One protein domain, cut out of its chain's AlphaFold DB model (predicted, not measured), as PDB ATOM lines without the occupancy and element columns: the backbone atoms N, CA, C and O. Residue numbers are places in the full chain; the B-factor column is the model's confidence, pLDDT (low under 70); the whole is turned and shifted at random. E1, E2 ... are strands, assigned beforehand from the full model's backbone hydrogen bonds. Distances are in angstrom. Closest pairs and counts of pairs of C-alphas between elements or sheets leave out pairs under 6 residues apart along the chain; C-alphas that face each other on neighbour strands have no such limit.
ATOM      1  N   ALA A 471      53.297  27.849  90.028       90.19
ATOM      2  CA  ALA A 471      52.021  27.618  90.710       90.19
ATOM      3  C   ALA A 471      52.001  27.903  92.219       90.19
ATOM      4  O   ALA A 471      53.017  27.832  92.900       90.19
ATOM      5  N   ASN A 472      50.834  28.226  92.779       89.06
ATOM      6  CA  ASN A 472      50.734  28.580  94.201       89.06
ATOM      7  C   ASN A 472      50.661  27.336  95.112       89.06
ATOM      8  O   ASN A 472      51.244  27.316  96.192       89.06
ATOM      9  N   THR A 473      49.985  26.261  94.708       88.56
ATOM     10  CA  THR A 473      49.975  24.992  95.454       88.56
ATOM     11  C   THR A 473      49.873  23.800  94.517       88.56
ATOM     12  O   THR A 473      48.950  23.724  93.709       88.56
ATOM     13  N   ASN A 474      50.788  22.843  94.665       85.31
ATOM     14  CA  ASN A 474      50.792  21.613  93.882       85.31
ATOM     15  C   ASN A 474      50.633  20.378  94.756       85.31
ATOM     16  O   ASN A 474      51.320  20.243  95.768       85.31
ATOM     17  N   MET A 475      49.802  19.441  94.309       75.38
ATOM     18  CA  MET A 475      49.545  18.179  94.991       75.38
ATOM     19  C   MET A 475      49.756  17.014  94.018       75.38
ATOM     20  O   MET A 475      48.960  16.816  93.102       75.38
ATOM     21  N   MET A 476      50.795  16.212  94.265       82.12
ATOM     22  CA  MET A 476      51.103  14.958  93.564       82.12
ATOM     23  C   MET A 476      51.604  15.104  92.113       82.12
ATOM     24  O   MET A 476      50.848  15.349  91.170       82.12
ATOM     25  N   ASN A 477      52.903  14.844  91.954       86.25
ATOM     26  CA  ASN A 477      53.632  14.645  90.697       86.25
ATOM     27  C   ASN A 477      53.577  15.789  89.649       86.25
ATOM     28  O   ASN A 477      53.640  15.488  88.456       86.25
ATOM     29  N   PRO A 478      53.436  17.084  89.995       85.19
ATOM     30  CA  PRO A 478      53.473  18.137  88.983       85.19
ATOM     31  C   PRO A 478      54.844  18.211  88.287       85.19
ATOM     32  O   PRO A 478      55.874  17.872  88.878       85.19
ATOM     33  N   VAL A 479      54.865  18.744  87.067       88.62
ATOM     34  CA  VAL A 479      56.088  19.117  86.345       88.62
ATOM     35  C   VAL A 479      55.986  20.595  85.978       88.62
ATOM     36  O   VAL A 479      55.242  20.941  85.063       88.62
ATOM     37  N   LEU A 480      56.702  21.476  86.685       88.69
ATOM     38  CA  LEU A 480      56.719  22.916  86.395       88.69
ATOM     39  C   LEU A 480      58.095  23.402  85.939       88.69
ATOM     40  O   LEU A 480      59.107  23.132  86.585       88.69
ATOM     41  N   THR A 481      58.132  24.210  84.879       87.19
ATOM     42  CA  THR A 481      59.314  25.032  84.556       87.19
ATOM     43  C   THR A 481      59.405  26.263  85.466       87.19
ATOM     44  O   THR A 481      60.498  26.743  85.759       87.19
ATOM     45  N   GLY A 482      58.279  26.761  85.985       84.25
ATOM     46  CA  GLY A 482      58.282  27.758  87.051       84.25
ATOM     47  C   GLY A 482      58.660  27.190  88.426       84.25
ATOM     48  O   GLY A 482      58.893  25.994  88.603       84.25
ATOM     49  N   GLY A 483      58.711  28.077  89.421       84.56
ATOM     50  CA  GLY A 483      58.716  27.688  90.836       84.56
ATOM     51  C   GLY A 483      57.300  27.464  91.363       84.56
ATOM     52  O   GLY A 483      56.316  27.680  90.646       84.56
ATOM     53  N   ALA A 484      57.182  27.075  92.629       88.06
ATOM     54  CA  ALA A 484      55.882  26.962  93.276       88.06
ATOM     55  C   ALA A 484      55.920  27.354  94.750       88.06
ATOM     56  O   ALA A 484      56.903  27.059  95.408       88.06
ATOM     57  N   ASN A 485      54.866  27.967  95.298       87.00
ATOM     58  CA  ASN A 485      54.867  28.284  96.733       87.00
ATOM     59  C   ASN A 485      54.809  26.981  97.548       87.00
ATOM     60  O   ASN A 485      55.827  26.571  98.093       87.00
ATOM     61  N   ASN A 486      53.687  26.256  97.544       87.38
ATOM     62  CA  ASN A 486      53.600  24.965  98.238       87.38
ATOM     63  C   ASN A 486      53.804  23.788  97.265       87.38
ATOM     64  O   ASN A 486      53.023  23.626  96.322       87.38
ATOM     65  N   ALA A 487      54.805  22.935  97.505       85.00
ATOM     66  CA  ALA A 487      55.127  21.788  96.647       85.00
ATOM     67  C   ALA A 487      55.050  20.451  97.409       85.00
ATOM     68  O   ALA A 487      55.962  20.114  98.169       85.00
ATOM     69  N   TYR A 488      53.982  19.675  97.176       82.44
ATOM     70  CA  TYR A 488      53.727  18.393  97.848       82.44
ATOM     71  C   TYR A 488      53.817  17.185  96.899       82.44
ATOM     72  O   TYR A 488      53.203  17.188  95.830       82.44
ATOM     73  N   MET A 489      54.465  16.112  97.370       78.75
ATOM     74  CA  MET A 489      54.492  14.760  96.779       78.75
ATOM     75  C   MET A 489      55.092  14.682  95.365       78.75
ATOM     76  O   MET A 489      54.404  14.887  94.369       78.75
ATOM     77  N   ASN A 490      56.375  14.314  95.285       84.44
ATOM     78  CA  ASN A 490      57.124  14.046  94.044       84.44
ATOM     79  C   ASN A 490      57.094  15.191  92.999       84.44
ATOM     80  O   ASN A 490      57.171  14.940  91.797       84.44
ATOM     81  N   ALA A 491      56.945  16.448  93.430       83.19
ATOM     82  CA  ALA A 491      56.907  17.594  92.521       83.19
ATOM     83  C   ALA A 491      58.252  17.811  91.817       83.19
ATOM     84  O   ALA A 491      59.272  17.930  92.490       83.19
ATOM     85  N   SER A 492      58.244  17.906  90.485       88.00
ATOM     86  CA  SER A 492      59.413  18.232  89.662       88.00
ATOM     87  C   SER A 492      59.346  19.699  89.237       88.00
ATOM     88  O   SER A 492      58.411  20.104  88.544       88.00
ATOM     89  N   LEU A 493      60.300  20.516  89.686       86.31
ATOM     90  CA  LEU A 493      60.299  21.972  89.508       86.31
ATOM     91  C   LEU A 493      61.625  22.456  88.910       86.31
ATOM     92  O   LEU A 493      62.694  22.071  89.377       86.31
ATOM     93  N   THR A 494      61.593  23.373  87.942       84.94
ATOM     94  CA  THR A 494      62.822  24.086  87.538       84.94
ATOM     95  C   THR A 494      63.068  25.334  88.407       84.94
ATOM     96  O   THR A 494      64.217  25.693  88.670       84.94
ATOM     97  N   GLY A 495      62.009  25.957  88.943       80.88
ATOM     98  CA  GLY A 495      62.104  27.003  89.972       80.88
ATOM     99  C   GLY A 495      62.022  26.475  91.416       80.88
ATOM    100  O   GLY A 495      61.709  25.310  91.651       80.88
ATOM    101  N   GLY A 496      62.305  27.347  92.391       79.75
ATOM    102  CA  GLY A 496      62.317  27.019  93.829       79.75
ATOM    103  C   GLY A 496      60.937  26.928  94.503       79.75
ATOM    104  O   GLY A 496      59.917  27.163  93.847       79.75
ATOM    105  N   ALA A 497      60.910  26.606  95.808       82.94
ATOM    106  CA  ALA A 497      59.661  26.451  96.575       82.94
ATOM    107  C   ALA A 497      59.694  26.779  98.091       82.94
ATOM    108  O   ALA A 497      60.746  26.929  98.706       82.94
ATOM    109  N   ASN A 498      58.519  26.950  98.709       80.06
ATOM    110  CA  ASN A 498      58.343  27.501 100.061       80.06
ATOM    111  C   ASN A 498      56.983  27.087 100.698       80.06
ATOM    112  O   ASN A 498      56.082  27.927 100.751       80.06
ATOM    113  N   PRO A 499      56.810  25.839 101.194       81.69
ATOM    114  CA  PRO A 499      57.819  24.796 101.405       81.69
ATOM    115  C   PRO A 499      57.785  23.643 100.378       81.69
ATOM    116  O   PRO A 499      56.826  23.455  99.628       81.69
ATOM    117  N   SER A 500      58.837  22.818 100.422       79.38
ATOM    118  CA  SER A 500      58.990  21.558  99.678       79.38
ATOM    119  C   SER A 500      58.774  20.350 100.594       79.38
ATOM    120  O   SER A 500      59.486  20.204 101.590       79.38
ATOM    121  N   MET A 501      57.834  19.459 100.263       78.19
ATOM    122  CA  MET A 501      57.462  18.321 101.116       78.19
ATOM    123  C   MET A 501      57.275  17.006 100.346       78.19
ATOM    124  O   MET A 501      56.499  16.942  99.391       78.19
ATOM    125  N   MET A 502      57.908  15.936 100.845       77.94
ATOM    126  CA  MET A 502      57.737  14.536 100.427       77.94
ATOM    127  C   MET A 502      58.201  14.247  98.985       77.94
ATOM    128  O   MET A 502      57.423  14.300  98.033       77.94
ATOM    129  N   ASN A 503      59.492  13.931  98.830       79.56
ATOM    130  CA  ASN A 503      60.166  13.603  97.560       79.56
ATOM    131  C   ASN A 503      60.205  14.668  96.421       79.56
ATOM    132  O   ASN A 503      60.431  14.263  95.278       79.56
ATOM    133  N   PRO A 504      59.979  15.989  96.601       74.62
ATOM    134  CA  PRO A 504      60.098  16.925  95.485       74.62
ATOM    135  C   PRO A 504      61.549  17.032  94.998       74.62
ATOM    136  O   PRO A 504      62.498  17.001  95.787       74.62
ATOM    137  N   MET A 505      61.690  17.209  93.689       76.69
ATOM    138  CA  MET A 505      62.928  17.494  92.980       76.69
ATOM    139  C   MET A 505      62.844  18.922  92.433       76.69
ATOM    140  O   MET A 505      61.950  19.228  91.649       76.69
ATOM    141  N   SER A 506      63.759  19.806  92.831       78.50
ATOM    142  CA  SER A 506      63.840  21.163  92.280       78.50
ATOM    143  C   SER A 506      65.269  21.533  91.905       78.50
ATOM    144  O   SER A 506      66.204  21.275  92.665       78.50
ATOM    145  N   THR A 507      65.450  22.188  90.755       79.56
ATOM    146  CA  THR A 507      66.741  22.821  90.440       79.56
ATOM    147  C   THR A 507      66.942  24.166  91.149       79.56
ATOM    148  O   THR A 507      68.064  24.668  91.227       79.56
ATOM    149  N   GLY A 508      65.873  24.745  91.701       74.31
ATOM    150  CA  GLY A 508      65.930  25.903  92.587       74.31
ATOM    151  C   GLY A 508      66.270  25.534  94.036       74.31
ATOM    152  O   GLY A 508      66.520  24.377  94.376       74.31
ATOM    153  N   GLY A 509      66.285  26.549  94.903       73.75
ATOM    154  CA  GLY A 509      66.351  26.362  96.356       73.75
ATOM    155  C   GLY A 509      64.961  26.281  96.988       73.75
ATOM    156  O   GLY A 509      63.966  26.660  96.362       73.75
ATOM    157  N   ALA A 510      64.880  25.824  98.239       80.88
ATOM    158  CA  ALA A 510      63.635  25.844  99.009       80.88
ATOM    159  C   ALA A 510      63.782  26.522 100.376       80.88
ATOM    160  O   ALA A 510      64.802  26.392 101.041       80.88
ATOM    161  N   ASN A 511      62.755  27.225 100.850       78.12
ATOM    162  CA  ASN A 511      62.839  27.865 102.167       78.12
ATOM    163  C   ASN A 511      62.834  26.821 103.304       78.12
ATOM    164  O   ASN A 511      63.737  26.799 104.135       78.12
ATOM    165  N   SER A 512      61.884  25.887 103.271       80.06
ATOM    166  CA  SER A 512      61.836  24.737 104.182       80.06
ATOM    167  C   SER A 512      61.647  23.453 103.386       80.06
ATOM    168  O   SER A 512      60.883  23.431 102.416       80.06
ATOM    169  N   ALA A 513      62.347  22.392 103.784       74.75
ATOM    170  CA  ALA A 513      62.453  21.152 103.023       74.75
ATOM    171  C   ALA A 513      62.252  19.928 103.934       74.75
ATOM    172  O   ALA A 513      62.984  19.763 104.911       74.75
ATOM    173  N   TYR A 514      61.267  19.080 103.621       72.44
ATOM    174  CA  TYR A 514      60.833  17.965 104.472       72.44
ATOM    175  C   TYR A 514      60.769  16.636 103.710       72.44
ATOM    176  O   TYR A 514      60.061  16.534 102.707       72.44
ATOM    177  N   MET A 515      61.425  15.606 104.254       68.06
ATOM    178  CA  MET A 515      61.435  14.212 103.775       68.06
ATOM    179  C   MET A 515      61.910  14.020 102.321       68.06
ATOM    180  O   MET A 515      61.127  14.120 101.372       68.06
ATOM    181  N   ASN A 516      63.187  13.636 102.171       69.06
ATOM    182  CA  ASN A 516      63.780  13.137 100.919       69.06
ATOM    183  C   ASN A 516      63.666  14.123  99.733       69.06
ATOM    184  O   ASN A 516      63.461  13.740  98.584       69.06
ATOM    185  N   THR A 517      63.774  15.422 100.020       65.88
ATOM    186  CA  THR A 517      63.786  16.500  99.022       65.88
ATOM    187  C   THR A 517      65.129  16.549  98.287       65.88
ATOM    188  O   THR A 517      66.170  16.657  98.943       65.88
ATOM    189  N   SER A 518      65.123  16.577  96.954       76.19
ATOM    190  CA  SER A 518      66.328  16.807  96.142       76.19
ATOM    191  C   SER A 518      66.331  18.235  95.594       76.19
ATOM    192  O   SER A 518      65.404  18.625  94.886       76.19
ATOM    193  N   LEU A 519      67.333  19.038  95.966       75.44
ATOM    194  CA  LEU A 519      67.388  20.481  95.700       75.44
ATOM    195  C   LEU A 519      68.809  20.889  95.294       75.44
ATOM    196  O   LEU A 519      69.704  20.841  96.140       75.44
ATOM    197  N   SER A 520      69.038  21.346  94.057       77.19
ATOM    198  CA  SER A 520      70.371  21.864  93.681       77.19
ATOM    199  C   SER A 520      70.628  23.298  94.156       77.19
ATOM    200  O   SER A 520      71.783  23.694  94.267       77.19
ATOM    201  N   GLY A 521      69.584  24.068  94.485       73.12
ATOM    202  CA  GLY A 521      69.719  25.405  95.081       73.12
ATOM    203  C   GLY A 521      69.771  25.432  96.616       73.12
ATOM    204  O   GLY A 521      69.719  26.514  97.194       73.12
ATOM    205  N   GLY A 522      69.840  24.273  97.285       69.56
ATOM    206  CA  GLY A 522      69.888  24.170  98.752       69.56
ATOM    207  C   GLY A 522      68.564  24.490  99.466       69.56
ATOM    208  O   GLY A 522      67.517  24.639  98.833       69.56
ATOM    209  N   ALA A 523      68.597  24.566 100.803       74.62
ATOM    210  CA  ALA A 523      67.444  24.989 101.602       74.62
ATOM    211  C   ALA A 523      67.817  25.707 102.909       74.62
ATOM    212  O   ALA A 523      68.822  25.355 103.525       74.62
ATOM    213  N   ASN A 524      66.983  26.659 103.358       73.06
ATOM    214  CA  ASN A 524      67.229  27.412 104.600       73.06
ATOM    215  C   ASN A 524      66.945  26.568 105.858       73.06
ATOM    216  O   ASN A 524      67.728  26.601 106.804       73.06
ATOM    217  N   LEU A 525      65.846  25.798 105.874       69.38
ATOM    218  CA  LEU A 525      65.481  24.887 106.970       69.38
ATOM    219  C   LEU A 525      65.265  23.441 106.468       69.38
ATOM    220  O   LEU A 525      64.139  23.068 106.115       69.38
ATOM    221  N   PRO A 526      66.323  22.607 106.425       62.19
ATOM    222  CA  PRO A 526      66.229  21.199 106.040       62.19
ATOM    223  C   PRO A 526      65.863  20.286 107.227       62.19
ATOM    224  O   PRO A 526      66.656  20.081 108.145       62.19
ATOM    225  N   TYR A 527      64.690  19.653 107.174       53.56
ATOM    226  CA  TYR A 527      64.228  18.671 108.161       53.56
ATOM    227  C   TYR A 527      64.434  17.227 107.668       53.56
ATOM    228  O   TYR A 527      63.502  16.519 107.288       53.56
ATOM    229  N   MET A 528      65.706  16.822 107.763       42.84
ATOM    230  CA  MET A 528      66.275  15.467 107.691       42.84
ATOM    231  C   MET A 528      66.218  14.693 106.351       42.84
ATOM    232  O   MET A 528      65.247  14.706 105.600       42.84
TER     233      MET A 528
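Overview. This is residues 471 to 528 of the 805 residues of the protein "ENTH domain-containing protein" of Vanderwaltozyma polyspora (strain ATCC 22028 / DSM 70294 / BCRC 21397 / CBS 2163 / NBRC 10782 / NRRL Y-8283 / UCD 57-17) (UniProt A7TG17). What shape is it? With little regular structure, the chain winds in stacked turns: E1 to E4 line one side, with residues 500 to 501 between E2 and E3, and short paired stretches from 479 to 480 through 518 to 519 line another. What makes it? The 58 residues have no named helix and four strands in two parallel sheets, E1 with E2, then E3 with E4: all strand, 20 residues named. It is compact, radius of gyration of the C-alphas 9.1 A, spanning 23 by 17 by 15 A.

Along the chain. Where does it begin? E1, residues 471 to 475, 10.7 A, starts at C-alpha (52.021, 27.618, 90.710); E2 is residues 484 to 488, 9.9 A. Where are the others? E3 is residues 510 to 514, 10.0 A; E4, residues 523 to 527, 9.7 A, ends at C-alpha (64.228, 18.671, 108.161).

Arrangement. Which strands pair? E1 and E2 are parallel, 3 degrees; N 486 and O 472, 3.0 A, are within hydrogen-bond range. E3 and E4 are parallel, 11 degrees, with N 527 and O 513 at 2.8 A. What of E2 and E3? They are near each other; residues 500 to 501 pair with both.

Size, cuts and confidence. Any cut? The printed part has no cut; the E2 to E3 link is long. Where is confidence low? Residues 515 to 517, 522 and 525 to 528 are under 70.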